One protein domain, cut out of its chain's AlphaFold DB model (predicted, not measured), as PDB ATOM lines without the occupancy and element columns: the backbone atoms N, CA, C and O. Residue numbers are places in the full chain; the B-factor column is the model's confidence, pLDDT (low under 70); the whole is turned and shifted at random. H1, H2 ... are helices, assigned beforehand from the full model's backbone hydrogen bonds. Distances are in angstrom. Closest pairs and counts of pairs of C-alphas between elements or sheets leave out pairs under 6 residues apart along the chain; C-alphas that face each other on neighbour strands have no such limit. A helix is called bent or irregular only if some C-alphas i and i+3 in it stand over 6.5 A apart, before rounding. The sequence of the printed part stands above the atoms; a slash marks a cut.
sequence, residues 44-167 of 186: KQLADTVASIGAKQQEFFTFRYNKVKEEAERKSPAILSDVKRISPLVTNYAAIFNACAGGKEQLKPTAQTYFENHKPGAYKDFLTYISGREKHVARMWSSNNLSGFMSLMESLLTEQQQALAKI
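Overview. This is residues 44 to 167 of the 186 residues of an uncharacterized protein of Thalassotalea euphylliae (UniProt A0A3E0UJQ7). One long helix, H1, spans the length of an elongated helical bundle; H2 and then H3 fold back along it, and H7 runs beside them. The shorter helices H4, H5 and H6 cover the side away from H1. The printed part has 124 residues with seven named helices, H1 to H7 in order, and no named strand; its class is all helix. It is compact, with a radius of gyration of the C-alphas of 14.3 A, and spans 47 by 27 by 26 A.

Along the chain. Find C-alpha 44 at (-66.077, 4.827, -19.661); from there H1, residues 44 to 75, runs 46.0 A. Next come H2, residues 77 to 91, 20.9 A long, and H3, residues 93 to 102. H2 is irregular: C-alphas 85 and 88 are 7.4 A apart. Read on through H4, residues 107 to 118, H5, residues 122 to 131, and H6, residues 135 to 142. H7, residues 146 to 166, runs 30.5 A to C-alpha 166 at (-35.523, -26.906, -7.800).

Arrangement. H1, H2, H3 and H7 form a bundle, helices side by side. The pair named for each two helices that touch is their closest pair of C-alphas. In the hairpin of H1 and H2, residues 58 to 73 of H1 touch H2, Ala 72 to Leu 80 at 5.0 A, a shallow tilt of 15 degrees, opposite ways. Residues 50 to 58 of H1 touch H3, Gly 54 to Ala 94 at 4.6 A. H7 touches H2, Ile 79 to Gln 160 at 6.8 A. Look outward: residues 88 to 89 of H2 touch H4, Pro 88 to Phe 115 at 5.8 A. H5 and H6, a hairpin, touch, Ile 130 to Ala 138 at 5.9 A. H1 is apart from H4, H5 and H6. Every O i to N i+4 pair is within hydrogen-bond range in H3 to H7, 27 of 28 in H1 and 9 of 11 in H2.

Size, cuts and confidence. The C-alphas farthest apart, Lys 44 and Ile 167, stand 47.2 A from each other. The printed part has no cut, its six links are tight, and no printed residue is under 70 in pLDDT.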
ATOM      1  N   LYS A  44     -67.391   4.465 -19.123       94.25
ATOM      2  CA  LYS A  44     -66.077   4.827 -19.661       94.25
ATOM      3  C   LYS A  44     -65.014   4.837 -18.560       94.25
ATOM      4  O   LYS A  44     -63.977   4.215 -18.727       94.25
ATOM      5  N   GLN A  45     -65.294   5.478 -17.426       96.38
ATOM      6  CA  GLN A  45     -64.366   5.519 -16.291       96.38
ATOM      7  C   GLN A  45     -64.025   4.115 -15.771       96.38
ATOM      8  O   GLN A  45     -62.865   3.830 -15.469       96.38
ATOM      9  N   LEU A  46     -65.017   3.226 -15.695       94.81
ATOM     10  CA  LEU A  46     -64.797   1.837 -15.306       94.81
ATOM     11  C   LEU A  46     -63.930   1.097 -16.334       94.81
ATOM     12  O   LEU A  46     -62.976   0.429 -15.946       94.81
ATOM     13  N   ALA A  47     -64.220   1.247 -17.628       94.06
ATOM     14  CA  ALA A  47     -63.430   0.640 -18.697       94.06
ATOM     15  C   ALA A  47     -61.972   1.130 -18.682       94.06
ATOM     16  O   ALA A  47     -61.057   0.313 -18.757       94.06
ATOM     17  N   ASP A  48     -61.752   2.434 -18.498       95.25
ATOM     18  CA  ASP A  48     -60.417   3.034 -18.383       95.25
ATOM     19  C   ASP A  48     -59.661   2.481 -17.157       95.25
ATOM     20  O   ASP A  48     -58.472   2.161 -17.234       95.25
ATOM     21  N   THR A  49     -60.358   2.293 -16.030       96.75
ATOM     22  CA  THR A  49     -59.784   1.699 -14.809       96.75
ATOM     23  C   THR A  49     -59.372   0.244 -15.034       96.75
ATOM     24  O   THR A  49     -58.259  -0.148 -14.690       96.75
ATOM     25  N   VAL A  50     -60.243  -0.560 -15.648       96.06
ATOM     26  CA  VAL A  50     -59.964  -1.967 -15.975       96.06
ATOM     27  C   VAL A  50     -58.786  -2.078 -16.947       96.06
ATOM     28  O   VAL A  50     -57.892  -2.896 -16.729       96.06
ATOM     29  N   ALA A  51     -58.721  -1.209 -17.959       95.81
ATOM     30  CA  ALA A  51     -57.598  -1.158 -18.890       95.81
ATOM     31  C   ALA A  51     -56.278  -0.797 -18.193       95.81
ATOM     32  O   ALA A  51     -55.243  -1.408 -18.473       95.81
ATOM     33  N   SER A  52     -56.311   0.146 -17.246       97.06
ATOM     34  CA  SER A  52     -55.147   0.505 -16.429       97.06
ATOM     35  C   SER A  52     -54.664  -0.668 -15.567       97.06
ATOM     36  O   SER A  52     -53.463  -0.939 -15.521       97.06
ATOM     37  N   ILE A  53     -55.585  -1.423 -14.954       96.75
ATOM     38  CA  ILE A  53     -55.259  -2.646 -14.202       96.75
ATOM     39  C   ILE A  53     -54.579  -3.672 -15.114       96.75
ATOM     40  O   ILE A  53     -53.527  -4.200 -14.753       96.75
ATOM     41  N   GLY A  54     -55.136  -3.921 -16.304       96.25
ATOM     42  CA  GLY A  54     -54.550  -4.838 -17.284       96.25
ATOM     43  C   GLY A  54     -53.133  -4.429 -17.700       96.25
ATOM     44  O   GLY A  54     -52.236  -5.271 -17.745       96.25
ATOM     45  N   ALA A  55     -52.898  -3.132 -17.928       96.56
ATOM     46  CA  ALA A  55     -51.574  -2.598 -18.251       96.56
ATOM     47  C   ALA A  55     -50.570  -2.789 -17.102       96.56
ATOM     48  O   ALA A  55     -49.451  -3.250 -17.326       96.56
ATOM     49  N   LYS A  56     -50.971  -2.513 -15.855       97.38
ATOM     50  CA  LYS A  56     -50.111  -2.732 -14.682       97.38
ATOM     51  C   LYS A  56     -49.804  -4.202 -14.433       97.38
ATOM     52  O   LYS A  56     -48.664  -4.546 -14.135       97.38
ATOM     53  N   GLN A  57     -50.777  -5.087 -14.615       96.25
ATOM     54  CA  GLN A  57     -50.527  -6.525 -14.533       96.25
ATOM     55  C   GLN A  57     -49.570  -7.001 -15.629       96.25
ATOM     56  O   GLN A  57     -48.673  -7.793 -15.341       96.25
ATOM     57  N   GLN A  58     -49.677  -6.468 -16.850       96.94
ATOM     58  CA  GLN A  58     -48.710  -6.758 -17.906       96.94
ATOM     59  C   GLN A  58     -47.282  -6.344 -17.517       96.94
ATOM     60  O   GLN A  58     -46.354  -7.118 -17.754       96.94
ATOM     61  N   GLU A  59     -47.088  -5.165 -16.913       97.19
ATOM     62  CA  GLU A  59     -45.772  -4.728 -16.412       97.19
ATOM     63  C   GLU A  59     -45.194  -5.752 -15.415       97.19
ATOM     64  O   GLU A  59     -44.053  -6.198 -15.570       97.19
ATOM     65  N   PHE A  60     -45.996  -6.202 -14.442       96.06
ATOM     66  CA  PHE A  60     -45.572  -7.206 -13.460       96.06
ATOM     67  C   PHE A  60     -45.242  -8.560 -14.092       96.06
ATOM     68  O   PHE A  60     -44.213  -9.162 -13.765       96.06
ATOM     69  N   PHE A  61     -46.081  -9.045 -15.008       96.69
ATOM     70  CA  PHE A  61     -45.839 -10.313 -15.688       96.69
ATOM     71  C   PHE A  61     -44.621 -10.248 -16.604       96.69
ATOM     72  O   PHE A  61     -43.839 -11.192 -16.618       96.69
ATOM     73  N   THR A  62     -44.402  -9.128 -17.292       97.00
ATOM     74  CA  THR A  62     -43.219  -8.905 -18.136       97.00
ATOM     75  C   THR A  62     -41.946  -8.921 -17.296       97.00
ATOM     76  O   THR A  62     -40.983  -9.608 -17.635       97.00
ATOM     77  N   PHE A  63     -41.952  -8.232 -16.154       96.62
ATOM     78  CA  PHE A  63     -40.829  -8.241 -15.222       96.62
ATOM     79  C   PHE A  63     -40.517  -9.649 -14.695       96.62
ATOM     80  O   PHE A  63     -39.366 -10.090 -14.743       96.62
ATOM     81  N   ARG A  64     -41.535 -10.382 -14.223       95.88
ATOM     82  CA  ARG A  64     -41.368 -11.764 -13.737       95.88
ATOM     83  C   ARG A  64     -40.885 -12.697 -14.842       95.88
ATOM     84  O   ARG A  64     -39.979 -13.489 -14.608       95.88
ATOM     85  N   TYR A  65     -41.466 -12.582 -16.029       96.62
ATOM     86  CA  TYR A  65     -41.090 -13.356 -17.203       96.62
ATOM     87  C   TYR A  65     -39.619 -13.152 -17.572       96.62
ATOM     88  O   TYR A  65     -38.902 -14.132 -17.750       96.62
ATOM     89  N   ASN A  66     -39.152 -11.902 -17.626       96.12
ATOM     90  CA  ASN A  66     -37.761 -11.598 -17.962       96.12
ATOM     91  C   ASN A  66     -36.791 -12.193 -16.937       96.12
ATOM     92  O   ASN A  66     -35.837 -12.856 -17.330       96.12
ATOM     93  N   LYS A  67     -37.090 -12.077 -15.636       95.06
ATOM     94  CA  LYS A  67     -36.285 -12.721 -14.584       95.06
ATOM     95  C   LYS A  67     -36.198 -14.238 -14.750       95.06
ATOM     96  O   LYS A  67     -35.118 -14.814 -14.681       95.06
ATOM     97  N   VAL A  68     -37.337 -14.888 -14.987       94.94
ATOM     98  CA  VAL A  68     -37.404 -16.341 -15.209       94.94
ATOM     99  C   VAL A  68     -36.616 -16.736 -16.454       94.94
ATOM    100  O   VAL A  68     -35.886 -17.722 -16.433       94.94
ATOM    101  N   LYS A  69     -36.740 -15.963 -17.533       95.06
ATOM    102  CA  LYS A  69     -36.024 -16.192 -18.787       95.06
ATOM    103  C   LYS A  69     -34.508 -16.093 -18.595       95.06
ATOM    104  O   LYS A  69     -33.805 -17.013 -18.997       95.06
ATOM    105  N   GLU A  70     -34.023 -15.032 -17.951       93.94
ATOM    106  CA  GLU A  70     -32.596 -14.826 -17.659       93.94
ATOM    107  C   GLU A  70     -32.022 -15.956 -16.793       93.94
ATOM    108  O   GLU A  70     -30.934 -16.469 -17.055       93.94
ATOM    109  N   GLU A  71     -32.757 -16.401 -15.773       92.31
ATOM    110  CA  GLU A  71     -32.333 -17.541 -14.958       92.31
ATOM    111  C   GLU A  71     -32.347 -18.862 -15.737       92.31
ATOM    112  O   GLU A  71     -31.440 -19.684 -15.576       92.31
ATOM    113  N   ALA A  72     -33.349 -19.075 -16.590       92.56
ATOM    114  CA  ALA A  72     -33.454 -20.271 -17.416       92.56
ATOM    115  C   ALA A  72     -32.323 -20.361 -18.448       92.56
ATOM    116  O   ALA A  72     -31.783 -21.446 -18.647       92.56
ATOM    117  N   GLU A  73     -31.902 -19.236 -19.032       91.75
ATOM    118  CA  GLU A  73     -30.738 -19.166 -19.929       91.75
ATOM    119  C   GLU A  73     -29.453 -19.667 -19.258       91.75
ATOM    120  O   GLU A  73     -28.609 -20.268 -19.920       91.75
ATOM    121  N   ARG A  74     -29.325 -19.486 -17.939       88.62
ATOM    122  CA  ARG A  74     -28.147 -19.911 -17.168       88.62
ATOM    123  C   ARG A  74     -28.252 -21.342 -16.641       88.62
ATOM    124  O   ARG A  74     -27.226 -21.985 -16.451       88.62
ATOM    125  N   LYS A  75     -29.467 -21.819 -16.351       88.94
ATOM    126  CA  LYS A  75     -29.694 -23.079 -15.619       88.94
ATOM    127  C   LYS A  75     -30.199 -24.229 -16.485       88.94
ATOM    128  O   LYS A  75     -29.822 -25.369 -16.232       88.94
ATOM    129  N   SER A  76     -31.105 -23.982 -17.434       87.00
ATOM    130  CA  SER A  76     -31.758 -25.068 -18.174       87.00
ATOM    131  C   SER A  76     -32.356 -24.632 -19.517       87.00
ATOM    132  O   SER A  76     -33.335 -23.874 -19.544       87.00
ATOM    133  N   PRO A  77     -31.878 -25.198 -20.644       87.06
ATOM    134  CA  PRO A  77     -32.449 -24.924 -21.961       87.06
ATOM    135  C   PRO A  77     -33.885 -25.456 -22.115       87.06
ATOM    136  O   PRO A  77     -34.663 -24.896 -22.888       87.06
ATOM    137  N   ALA A  78     -34.269 -26.496 -21.363       87.19
ATOM    138  CA  ALA A  78     -35.624 -27.047 -21.397       87.19
ATOM    139  C   ALA A  78     -36.650 -26.045 -20.845       87.19
ATOM    140  O   ALA A  78     -37.622 -25.717 -21.526       87.19
ATOM    141  N   ILE A  79     -36.380 -25.477 -19.663       88.50
ATOM    142  CA  ILE A  79     -37.231 -24.440 -19.056       88.50
ATOM    143  C   ILE A  79     -37.258 -23.189 -19.934       88.50
ATOM    144  O   ILE A  79     -38.314 -22.601 -20.143       88.50
ATOM    145  N   LEU A  80     -36.121 -22.806 -20.521       92.19
ATOM    146  CA  LEU A  80     -36.073 -21.670 -21.437       92.19
ATOM    147  C   LEU A  80     -37.025 -21.852 -22.629       92.19
ATOM    148  O   LEU A  80     -37.657 -20.890 -23.069       92.19
ATOM    149  N   SER A  81     -37.141 -23.076 -23.153       91.06
ATOM    150  CA  SER A  81     -38.066 -23.379 -24.246       91.06
ATOM    151  C   SER A  81     -39.532 -23.228 -23.822       91.06
ATOM    152  O   SER A  81     -40.315 -22.631 -24.560       91.06
ATOM    153  N   ASP A  82     -39.884 -23.674 -22.614       91.12
ATOM    154  CA  ASP A  82     -41.229 -23.546 -22.046       91.12
ATOM    155  C   ASP A  82     -41.595 -22.082 -21.780       91.12
ATOM    156  O   ASP A  82     -42.686 -21.630 -22.129       91.12
ATOM    157  N   VAL A  83     -40.655 -21.312 -21.232       92.81
ATOM    158  CA  VAL A  83     -40.801 -19.871 -21.012       92.81
ATOM    159  C   VAL A  83     -41.025 -19.161 -22.349       92.81
ATOM    160  O   VAL A  83     -41.989 -18.418 -22.505       92.81
ATOM    161  N   LYS A  84     -40.229 -19.451 -23.382       93.44
ATOM    162  CA  LYS A  84     -40.427 -18.839 -24.708       93.44
ATOM    163  C   LYS A  84     -41.810 -19.132 -25.303       93.44
ATOM    164  O   LYS A  84     -42.376 -18.252 -25.949       93.44
ATOM    165  N   ARG A  85     -42.389 -20.315 -25.054       92.88
ATOM    166  CA  ARG A  85     -43.742 -20.670 -25.531       92.88
ATOM    167  C   ARG A  85     -44.838 -19.792 -24.929       92.88
ATOM    168  O   ARG A  85     -45.827 -19.542 -25.605       92.88
ATOM    169  N   ILE A  86     -44.678 -19.304 -23.698       93.94
ATOM    170  CA  ILE A  86     -45.678 -18.432 -23.054       93.94
ATOM    171  C   ILE A  86     -45.497 -16.944 -23.403       93.94
ATOM    172  O   ILE A  86     -46.358 -16.131 -23.068       93.94
ATOM    173  N   SER A  87     -44.420 -16.573 -24.112       95.19
ATOM    174  CA  SER A  87     -44.101 -15.178 -24.447       95.19
ATOM    175  C   SER A  87     -45.248 -14.407 -25.113       95.19
ATOM    176  O   SER A  87     -45.476 -13.270 -24.701       95.19
ATOM    177  N   PRO A  88     -45.999 -14.962 -26.091       95.62
ATOM    178  CA  PRO A  88     -47.073 -14.213 -26.746       95.62
ATOM    179  C   PRO A  88     -48.187 -13.783 -25.787       95.62
ATOM    180  O   PRO A  88     -48.778 -12.723 -25.990       95.62
ATOM    181  N   LEU A  89     -48.437 -14.553 -24.721       96.19
ATOM    182  CA  LEU A  89     -49.413 -14.199 -23.687       96.19
ATOM    183  C   LEU A  89     -48.911 -13.087 -22.768       96.19
ATOM    184  O   LEU A  89     -49.692 -12.228 -22.374       96.19
ATOM    185  N   VAL A  90     -47.618 -13.090 -22.429       96.38
ATOM    186  CA  VAL A  90     -47.010 -12.049 -21.585       96.38
ATOM    187  C   VAL A  90     -46.971 -10.719 -22.334       96.38
ATOM    188  O   VAL A  90     -47.442  -9.705 -21.823       96.38
ATOM    189  N   THR A  91     -46.462 -10.724 -23.569       95.88
ATOM    190  CA  THR A  91     -46.292  -9.506 -24.375       95.88
ATOM    191  C   THR A  91     -47.624  -8.841 -24.719       95.88
ATOM    192  O   THR A  91     -47.696  -7.618 -24.799       95.88
ATOM    193  N   ASN A  92     -48.685  -9.634 -24.897       96.56
ATOM    194  CA  ASN A  92     -50.016  -9.143 -25.265       96.56
ATOM    195  C   ASN A  92     -51.022  -9.240 -24.110       96.56
ATOM    196  O   ASN A  92     -52.233  -9.251 -24.344       96.56
ATOM    197  N   TYR A  93     -50.537  -9.312 -22.867       97.56
ATOM    198  CA  TYR A  93     -51.376  -9.560 -21.698       97.56
ATOM    199  C   TYR A  93     -52.534  -8.567 -21.590       97.56
ATOM    200  O   TYR A  93     -53.685  -8.983 -21.496       97.56
ATOM    201  N   ALA A  94     -52.257  -7.262 -21.650       97.06
ATOM    202  CA  ALA A  94     -53.269  -6.224 -21.492       97.06
ATOM    203  C   ALA A  94     -54.331  -6.293 -22.595       97.06
ATOM    204  O   ALA A  94     -55.510  -6.069 -22.332       97.06
ATOM    205  N   ALA A  95     -53.945  -6.648 -23.821       96.25
ATOM    206  CA  ALA A  95     -54.889  -6.778 -24.921       96.25
ATOM    207  C   ALA A  95     -55.817  -7.990 -24.743       96.25
ATOM    208  O   ALA A  95     -57.032  -7.859 -24.886       96.25
ATOM    209  N   ILE A  96     -55.267  -9.146 -24.353       96.94
ATOM    210  CA  ILE A  96     -56.052 -10.355 -24.051       96.94
ATOM    211  C   ILE A  96     -56.953 -10.116 -22.831       96.94
ATOM    212  O   ILE A  96     -58.133 -10.471 -22.851       96.94
ATOM    213  N   PHE A  97     -56.426  -9.467 -21.793       97.62
ATOM    214  CA  PHE A  97     -57.161  -9.078 -20.593       97.62
ATOM    215  C   PHE A  97     -58.355  -8.186 -20.942       97.62
ATOM    216  O   PHE A  97     -59.484  -8.494 -20.567       97.62
ATOM    217  N   ASN A  98     -58.132  -7.123 -21.720       95.88
ATOM    218  CA  ASN A  98     -59.185  -6.189 -22.119       95.88
ATOM    219  C   ASN A  98     -60.238  -6.853 -23.013       95.88
ATOM    220  O   ASN A  98     -61.427  -6.591 -22.841       95.88
ATOM    221  N   ALA A  99     -59.834  -7.754 -23.912       95.69
ATOM    222  CA  ALA A  99     -60.774  -8.542 -24.703       95.69
ATOM    223  C   ALA A  99     -61.663  -9.419 -23.803       95.69
ATOM    224  O   ALA A  99     -62.886  -9.405 -23.932       95.69
ATOM    225  N   CYS A 100     -61.070 -10.111 -22.827       95.62
ATOM    226  CA  CYS A 100     -61.803 -10.940 -21.867       95.62
ATOM    227  C   CYS A 100     -62.678 -10.133 -20.896       95.62
ATOM    228  O   CYS A 100     -63.682 -10.650 -20.409       95.62
ATOM    229  N   ALA A 101     -62.302  -8.892 -20.586       94.50
ATOM    230  CA  ALA A 101     -63.106  -7.990 -19.768       94.50
ATOM    231  C   ALA A 101     -64.289  -7.397 -20.551       94.50
ATOM    232  O   ALA A 101     -65.354  -7.168 -19.981       94.50
ATOM    233  N   GLY A 102     -64.110  -7.158 -21.854       91.19
ATOM    234  CA  GLY A 102     -65.129  -6.588 -22.734       91.19
ATOM    235  C   GLY A 102     -66.132  -7.600 -23.295       91.19
ATOM    236  O   GLY A 102     -67.221  -7.202 -23.707       91.19
ATOM    237  N   GLY A 103     -65.802  -8.895 -23.312       90.19
ATOM    238  CA  GLY A 103     -66.650  -9.923 -23.912       90.19
ATOM    239  C   GLY A 103     -66.478 -11.312 -23.303       90.19
ATOM    240  O   GLY A 103     -65.433 -11.666 -22.761       90.19
ATOM    241  N   LYS A 104     -67.523 -12.135 -23.428       91.38
ATOM    242  CA  LYS A 104     -67.463 -13.552 -23.050       91.38
ATOM    243  C   LYS A 104     -66.631 -14.329 -24.069       91.38
ATOM    244  O   LYS A 104     -66.638 -14.003 -25.255       91.38
ATOM    245  N   GLU A 105     -65.952 -15.372 -23.598       93.31
ATOM    246  CA  GLU A 105     -65.307 -16.372 -24.459       93.31
ATOM    247  C   GLU A 105     -64.186 -15.840 -25.372       93.31
ATOM    248  O   GLU A 105     -63.864 -16.451 -26.390       93.31
ATOM    249  N   GLN A 106     -63.555 -14.727 -24.985       95.44
ATOM    250  CA  GLN A 106     -62.552 -14.044 -25.809       95.44
ATOM    251  C   GLN A 106     -61.119 -14.569 -25.645       95.44
ATOM    252  O   GLN A 106     -60.289 -14.328 -26.513       95.44
ATOM    253  N   LEU A 107     -60.801 -15.322 -24.586       95.44
ATOM    254  CA  LEU A 107     -59.419 -15.750 -24.319       95.44
ATOM    255  C   LEU A 107     -58.820 -16.536 -25.494       95.44
ATOM    256  O   LEU A 107     -57.763 -16.174 -26.005       95.44
ATOM    257  N   LYS A 108     -59.491 -17.602 -25.931       95.75
ATOM    258  CA  LYS A 108     -59.013 -18.486 -27.002       95.75
ATOM    259  C   LYS A 108     -58.869 -17.773 -28.354       95.75
ATOM    260  O   LYS A 108     -57.769 -17.837 -28.903       95.75
ATOM    261  N   PRO A 109     -59.900 -17.090 -28.897       95.88
ATOM    262  CA  PRO A 109     -59.775 -16.430 -30.196       95.88
ATOM    263  C   PRO A 109     -58.730 -15.309 -30.170       95.88
ATOM    264  O   PRO A 109     -57.910 -15.224 -31.081       95.88
ATOM    265  N   THR A 110     -58.689 -14.498 -29.110       95.69
ATOM    266  CA  THR A 110     -57.711 -13.409 -29.005       95.69
ATOM    267  C   THR A 110     -56.286 -13.943 -28.853       95.69
ATOM    268  O   THR A 110     -55.376 -13.467 -29.532       95.69
ATOM    269  N   ALA A 111     -56.068 -14.964 -28.019       95.88
ATOM    270  CA  ALA A 111     -54.760 -15.599 -27.897       95.88
ATOM    271  C   ALA A 111     -54.309 -16.214 -29.229       95.88
ATOM    272  O   ALA A 111     -53.173 -15.985 -29.634       95.88
ATOM    273  N   GLN A 112     -55.188 -16.928 -29.941       96.69
ATOM    274  CA  GLN A 112     -54.870 -17.510 -31.247       96.69
ATOM    275  C   GLN A 112     -54.317 -16.462 -32.216       96.69
ATOM    276  O   GLN A 112     -53.265 -16.690 -32.811       96.69
ATOM    277  N   THR A 113     -54.964 -15.298 -32.324       95.94
ATOM    278  CA  THR A 113     -54.471 -14.189 -33.152       95.94
ATOM    279  C   THR A 113     -53.045 -13.787 -32.776       95.94
ATOM    280  O   THR A 113     -52.189 -13.671 -33.649       95.94
ATOM    281  N   TYR A 114     -52.751 -13.614 -31.485       95.38
ATOM    282  CA  TYR A 114     -51.416 -13.202 -31.040       95.38
ATOM    283  C   TYR A 114     -50.345 -14.279 -31.220       95.38
ATOM    284  O   TYR A 114     -49.197 -13.950 -31.516       95.38
ATOM    285  N   PHE A 115     -50.702 -15.552 -31.069       96.06
ATOM    286  CA  PHE A 115     -49.778 -16.656 -31.314       96.06
ATOM    287  C   PHE A 115     -49.441 -16.795 -32.800       96.06
ATOM    288  O   PHE A 115     -48.263 -16.859 -33.144       96.06
ATOM    289  N   GLU A 116     -50.444 -16.788 -33.678       94.06
ATOM    290  CA  GLU A 116     -50.224 -16.927 -35.123       94.06
ATOM    291  C   GLU A 116     -49.487 -15.716 -35.715       94.06
ATOM    292  O   GLU A 116     -48.609 -15.886 -36.559       94.06
ATOM    293  N   ASN A 117     -49.751 -14.504 -35.208       92.81
ATOM    294  CA  ASN A 117     -48.996 -13.304 -35.587       92.81
ATOM    295  C   ASN A 117     -47.537 -13.340 -35.107       92.81
ATOM    296  O   ASN A 117     -46.679 -12.701 -35.712       92.81
ATOM    297  N   HIS A 118     -47.247 -14.048 -34.011       90.06
ATOM    298  CA  HIS A 118     -45.883 -14.196 -33.509       90.06
ATOM    299  C   HIS A 118     -45.082 -15.201 -34.341       90.06
ATOM    300  O   HIS A 118     -43.950 -14.921 -34.738       90.06
ATOM    301  N   LYS A 119     -45.659 -16.381 -34.592       91.69
ATOM    302  CA  LYS A 119     -45.078 -17.416 -35.449       91.69
ATOM    303  C   LYS A 119     -46.189 -18.353 -35.945       91.69
ATOM    304  O   LYS A 119     -46.911 -18.899 -35.109       91.69
ATOM    305  N   PRO A 120     -46.264 -18.639 -37.259       93.12
ATOM    306  CA  PRO A 120     -47.227 -19.596 -37.789       93.12
ATOM    307  C   PRO A 120     -47.132 -20.958 -37.091       93.12
ATOM    308  O   PRO A 120     -46.042 -21.523 -36.957       93.12
ATOM    309  N   GLY A 121     -48.269 -21.477 -36.629       92.12
ATOM    310  CA  GLY A 121     -48.367 -22.751 -35.911       92.12
ATOM    311  C   GLY A 121     -48.029 -22.687 -34.416       92.12
ATOM    312  O   GLY A 121     -48.236 -23.677 -33.709       92.12
ATOM    313  N   ALA A 122     -47.587 -21.537 -33.893       93.88
ATOM    314  CA  ALA A 122     -47.259 -21.394 -32.473       93.88
ATOM    315  C   ALA A 122     -48.470 -21.610 -31.557       93.88
ATOM    316  O   ALA A 122     -48.307 -22.037 -30.413       93.88
ATOM    317  N   TYR A 123     -49.688 -21.365 -32.049       95.25
ATOM    318  CA  TYR A 123     -50.895 -21.631 -31.276       95.25
ATOM    319  C   TYR A 123     -51.096 -23.133 -31.050       95.25
ATOM    320  O   TYR A 123     -51.378 -23.560 -29.933       95.25
ATOM    321  N   LYS A 124     -50.884 -23.962 -32.080       95.06
ATOM    322  CA  LYS A 124     -50.985 -25.425 -31.964       95.06
ATOM    323  C   LYS A 124     -49.910 -25.993 -31.033       95.06
ATOM    324  O   LYS A 124     -50.206 -26.872 -30.216       95.06
ATOM    325  N   ASP A 125     -48.693 -25.459 -31.111       93.69
ATOM    326  CA  ASP A 125     -47.598 -25.812 -30.200       93.69
ATOM    327  C   ASP A 125     -47.956 -25.470 -28.747       93.69
ATOM    328  O   ASP A 125     -47.757 -26.282 -27.838       93.69
ATOM    329  N   PHE A 126     -48.551 -24.294 -28.525       94.81
ATOM    330  CA  PHE A 126     -49.035 -23.871 -27.215       94.81
ATOM    331  C   PHE A 126     -50.187 -24.746 -26.697       94.81
ATOM    332  O   PHE A 126     -50.177 -25.144 -25.535       94.81
ATOM    333  N   LEU A 127     -51.152 -25.116 -27.543       94.62
ATOM    334  CA  LEU A 127     -52.240 -26.016 -27.150       94.62
ATOM    335  C   LEU A 127     -51.724 -27.395 -26.734       94.62
ATOM    336  O   LEU A 127     -52.191 -27.959 -25.744       94.62
ATOM    337  N   THR A 128     -50.738 -27.921 -27.460       94.12
ATOM    338  CA  THR A 128     -50.084 -29.193 -27.122       94.12
ATOM    339  C   THR A 128     -49.358 -29.078 -25.782       94.12
ATOM    340  O   THR A 128     -49.501 -29.939 -24.918       94.12
ATOM    341  N   TYR A 129     -48.646 -27.967 -25.577       93.12
ATOM    342  CA  TYR A 129     -47.985 -27.646 -24.317       93.12
ATOM    343  C   TYR A 129     -48.967 -27.582 -23.138       93.12
ATOM    344  O   TYR A 129     -48.736 -28.244 -22.131       93.12
ATOM    345  N   ILE A 130     -50.082 -26.856 -23.264       93.50
ATOM    346  CA  ILE A 130     -51.111 -26.749 -22.215       93.50
ATOM    347  C   ILE A 130     -51.785 -28.093 -21.938       93.50
ATOM    348  O   ILE A 130     -52.071 -28.410 -20.786       93.50
ATOM    349  N   SER A 131     -52.026 -28.898 -22.972       89.69
ATOM    350  CA  SER A 131     -52.665 -30.211 -22.819       89.69
ATOM    351  C   SER A 131     -51.784 -31.208 -22.060       89.69
ATOM    352  O   SER A 131     -52.308 -32.114 -21.423       89.69
ATOM    353  N   GLY A 132     -50.459 -31.029 -22.105       87.69
ATOM    354  CA  GLY A 132     -49.494 -31.820 -21.337       87.69
ATOM    355  C   GLY A 132     -49.278 -31.347 -19.894       87.69
ATOM    356  O   GLY A 132     -48.515 -31.979 -19.166       87.69
ATOM    357  N   ARG A 133     -49.908 -30.241 -19.474       88.88
ATOM    358  CA  ARG A 133     -49.802 -29.700 -18.108       88.88
ATOM    359  C   ARG A 133     -50.792 -30.371 -17.162       88.88
ATOM    360  O   ARG A 133     -51.635 -31.178 -17.553       88.88
ATOM    361  N   GLU A 134     -50.699 -30.020 -15.884       89.56
ATOM    362  CA  GLU A 134     -51.636 -30.506 -14.883       89.56
ATOM    363  C   GLU A 134     -53.088 -30.139 -15.222       89.56
ATOM    364  O   GLU A 134     -53.389 -29.083 -15.789       89.56
ATOM    365  N   LYS A 135     -54.027 -31.001 -14.806       89.75
ATOM    366  CA  LYS A 135     -55.464 -30.840 -15.094       89.75
ATOM    367  C   LYS A 135     -55.997 -29.464 -14.690       89.75
ATOM    368  O   LYS A 135     -56.918 -28.964 -15.329       89.75
ATOM    369  N   HIS A 136     -55.461 -28.867 -13.628       88.88
ATOM    370  CA  HIS A 136     -55.910 -27.565 -13.150       88.88
ATOM    371  C   HIS A 136     -55.534 -26.430 -14.129       88.88
ATOM    372  O   HIS A 136     -56.394 -25.609 -14.441       88.88
ATOM    373  N   VAL A 137     -54.330 -26.449 -14.716       91.44
ATOM    374  CA  VAL A 137     -53.882 -25.496 -15.753       91.44
ATOM    375  C   VAL A 137     -54.721 -25.631 -17.025       91.44
ATOM    376  O   VAL A 137     -55.229 -24.643 -17.561       91.44
ATOM    377  N   ALA A 138     -54.954 -26.865 -17.478       91.50
ATOM    378  CA  ALA A 138     -55.787 -27.125 -18.652       91.50
ATOM    379  C   ALA A 138     -57.242 -26.645 -18.459       91.50
ATOM    380  O   ALA A 138     -57.871 -26.148 -19.401       91.50
ATOM    381  N   ARG A 139     -57.781 -26.732 -17.232       92.69
ATOM    382  CA  ARG A 139     -59.104 -26.179 -16.881       92.69
ATOM    383  C   ARG A 139     -59.122 -24.653 -16.929       92.69
ATOM    384  O   ARG A 139     -60.086 -24.095 -17.449       92.69
ATOM    385  N   MET A 140     -58.075 -23.984 -16.439       94.25
ATOM    386  CA  MET A 140     -57.970 -22.519 -16.504       94.25
ATOM    387  C   MET A 140     -58.019 -22.030 -17.953       94.25
ATOM    388  O   MET A 140     -58.813 -21.145 -18.269       94.25
ATOM    389  N   TRP A 141     -57.279 -22.679 -18.856       95.00
ATOM    390  CA  TRP A 141     -57.366 -22.414 -20.296       95.00
ATOM    391  C   TRP A 141     -58.758 -22.710 -20.875       95.00
ATOM    392  O   TRP A 141     -59.323 -21.920 -21.633       95.00
ATOM    393  N   SER A 142     -59.347 -23.845 -20.492       93.31
ATOM    394  CA  SER A 142     -60.656 -24.276 -20.996       93.31
ATOM    395  C   SER A 142     -61.791 -23.327 -20.627       93.31
ATOM    396  O   SER A 142     -62.722 -23.191 -21.419       93.31
ATOM    397  N   SER A 143     -61.689 -22.644 -19.482       93.38
ATOM    398  CA  SER A 143     -62.714 -21.728 -18.968       93.38
ATOM    399  C   SER A 143     -62.994 -20.513 -19.865       93.38
ATOM    400  O   SER A 143     -64.061 -19.912 -19.755       93.38
ATOM    401  N   ASN A 144     -62.051 -20.168 -20.751       94.25
ATOM    402  CA  ASN A 144     -62.199 -19.154 -21.796       94.25
ATOM    403  C   ASN A 144     -62.722 -17.785 -21.301       94.25
ATOM    404  O   ASN A 144     -63.511 -17.127 -21.970       94.25
ATOM    405  N   ASN A 145     -62.323 -17.344 -20.111       94.62
ATOM    406  CA  ASN A 145     -62.789 -16.084 -19.527       94.62
ATOM    407  C   ASN A 145     -61.652 -15.338 -18.816       94.62
ATOM    408  O   ASN A 145     -60.545 -15.860 -18.684       94.62
ATOM    409  N   LEU A 146     -61.938 -14.120 -18.344       95.19
ATOM    410  CA  LEU A 146     -60.957 -13.252 -17.688       95.19
ATOM    411  C   LEU A 146     -60.300 -13.907 -16.464       95.19
ATOM    412  O   LEU A 146     -59.077 -13.910 -16.345       95.19
ATOM    413  N   SER A 147     -61.105 -14.505 -15.580       94.94
ATOM    414  CA  SER A 147     -60.603 -15.177 -14.375       94.94
ATOM    415  C   SER A 147     -59.703 -16.361 -14.729       94.94
ATOM    416  O   SER A 147     -58.668 -16.574 -14.097       94.94
ATOM    417  N   GLY A 148     -60.091 -17.118 -15.756       95.25
ATOM    418  CA  GLY A 148     -59.304 -18.200 -16.326       95.25
ATOM    419  C   GLY A 148     -57.960 -17.729 -16.844       95.25
ATOM    420  O   GLY A 148     -56.938 -18.315 -16.503       95.25
ATOM    421  N   PHE A 149     -57.956 -16.642 -17.617       96.44
ATOM    422  CA  PHE A 149     -56.739 -16.051 -18.164       96.44
ATOM    423  C   PHE A 149     -55.779 -15.577 -17.069       96.44
ATOM    424  O   PHE A 149     -54.604 -15.940 -17.085       96.44
ATOM    425  N   MET A 150     -56.280 -14.822 -16.088       96.00
ATOM    426  CA  MET A 150     -55.478 -14.356 -14.955       96.00
ATOM    427  C   MET A 150     -54.847 -15.524 -14.189       96.00
ATOM    428  O   MET A 150     -53.642 -15.525 -13.940       96.00
ATOM    429  N   SER A 151     -55.650 -16.542 -13.866       96.25
ATOM    430  CA  SER A 151     -55.187 -17.717 -13.116       96.25
ATOM    431  C   SER A 151     -54.186 -18.546 -13.917       96.25
ATOM    432  O   SER A 151     -53.199 -19.032 -13.366       96.25
ATOM    433  N   LEU A 152     -54.414 -18.681 -15.226       96.44
ATOM    434  CA  LEU A 152     -53.517 -19.378 -16.141       96.44
ATOM    435  C   LEU A 152     -52.143 -18.706 -16.177       96.44
ATOM    436  O   LEU A 152     -51.135 -19.390 -16.039       96.44
ATOM    437  N   MET A 153     -52.099 -17.382 -16.333       96.06
ATOM    438  CA  MET A 153     -50.839 -16.635 -16.391       96.06
ATOM    439  C   MET A 153     -50.035 -16.755 -15.100       96.06
ATOM    440  O   MET A 153     -48.824 -16.985 -15.153       96.06
ATOM    441  N   GLU A 154     -50.707 -16.670 -13.953       95.19
ATOM    442  CA  GLU A 154     -50.058 -16.854 -12.656       95.19
ATOM    443  C   GLU A 154     -49.507 -18.273 -12.495       95.19
ATOM    444  O   GLU A 154     -48.356 -18.447 -12.089       95.19
ATOM    445  N   SER A 155     -50.299 -19.284 -12.862       94.81
ATOM    446  CA  SER A 155     -49.908 -20.692 -12.738       94.81
ATOM    447  C   SER A 155     -48.723 -21.020 -13.641       94.81
ATOM    448  O   SER A 155     -47.733 -21.577 -13.174       94.81
ATOM    449  N   LEU A 156     -48.766 -20.595 -14.909       94.38
ATOM    450  CA  LEU A 156     -47.690 -20.836 -15.869       94.38
ATOM    451  C   LEU A 156     -46.365 -20.230 -15.402       94.38
ATOM    452  O   LEU A 156     -45.350 -20.918 -15.412       94.38
ATOM    453  N   LEU A 157     -46.355 -18.968 -14.964       93.81
ATOM    454  CA  LEU A 157     -45.122 -18.329 -14.495       93.81
ATOM    455  C   LEU A 157     -44.625 -18.918 -13.175       93.81
ATOM    456  O   LEU A 157     -43.420 -19.122 -13.018       93.81
ATOM    457  N   THR A 158     -45.533 -19.228 -12.251       94.50
ATOM    458  CA  THR A 158     -45.179 -19.828 -10.960       94.50
ATOM    459  C   THR A 158     -44.572 -21.217 -11.138       94.50
ATOM    460  O   THR A 158     -43.559 -21.516 -10.510       94.50
ATOM    461  N   GLU A 159     -45.112 -22.044 -12.037       92.62
ATOM    462  CA  GLU A 159     -44.529 -23.349 -12.366       92.62
ATOM    463  C   GLU A 159     -43.093 -23.219 -12.888       92.62
ATOM    464  O   GLU A 159     -42.209 -23.947 -12.431       92.62
ATOM    465  N   GLN A 160     -42.827 -22.273 -13.800       92.06
ATOM    466  CA  GLN A 160     -41.468 -22.058 -14.317       92.06
ATOM    467  C   GLN A 160     -40.511 -21.569 -13.218       92.06
ATOM    468  O   GLN A 160     -39.380 -22.047 -13.120       92.06
ATOM    469  N   GLN A 161     -40.968 -20.665 -12.346       92.25
ATOM    470  CA  GLN A 161     -40.193 -20.188 -11.193       92.25
ATOM    471  C   GLN A 161     -39.843 -21.329 -10.232       92.25
ATOM    472  O   GLN A 161     -38.690 -21.478  -9.825       92.25
ATOM    473  N   GLN A 162     -40.822 -22.169  -9.894       91.88
ATOM    474  CA  GLN A 162     -40.611 -23.321  -9.021       91.88
ATOM    475  C   GLN A 162     -39.685 -24.360  -9.660       91.88
ATOM    476  O   GLN A 162     -38.843 -24.933  -8.967       91.88
ATOM    477  N   ALA A 163     -39.806 -24.599 -10.968       90.00
ATOM    478  CA  ALA A 163     -38.913 -25.496 -11.693       90.00
ATOM    479  C   ALA A 163     -37.457 -25.002 -11.638       90.00
ATOM    480  O   ALA A 163     -36.559 -25.788 -11.338       90.00
ATOM    481  N   LEU A 164     -37.219 -23.698 -11.823       89.06
ATOM    482  CA  LEU A 164     -35.881 -23.099 -11.711       89.06
ATOM    483  C   LEU A 164     -35.313 -23.121 -10.292       89.06
ATOM    484  O   LEU A 164     -34.100 -23.258 -10.131       89.06
ATOM    485  N   ALA A 165     -36.161 -22.983  -9.273       88.44
ATOM    486  CA  ALA A 165     -35.741 -23.044  -7.875       88.44
ATOM    487  C   ALA A 165     -35.295 -24.456  -7.457       88.44
ATOM    488  O   ALA A 165     -34.413 -24.606  -6.614       88.44
ATOM    489  N   LYS A 166     -35.879 -25.500  -8.062       88.00
ATOM    490  CA  LYS A 166     -35.523 -26.906  -7.800       88.00
ATOM    491  C   LYS A 166     -34.198 -27.322  -8.445       88.00
ATOM    492  O   LYS A 166     -33.582 -28.286  -7.990       88.00
ATOM    493  N   ILE A 167     -33.739 -26.608  -9.475       85.12
ATOM    494  CA  ILE A 167     -32.430 -26.844 -10.089       85.12
ATOM    495  C   ILE A 167     -31.358 -26.260  -9.164       85.12
ATOM    496  O   ILE A 167     -31.141 -25.047  -9.124       85.12
TER     497      ILE A 167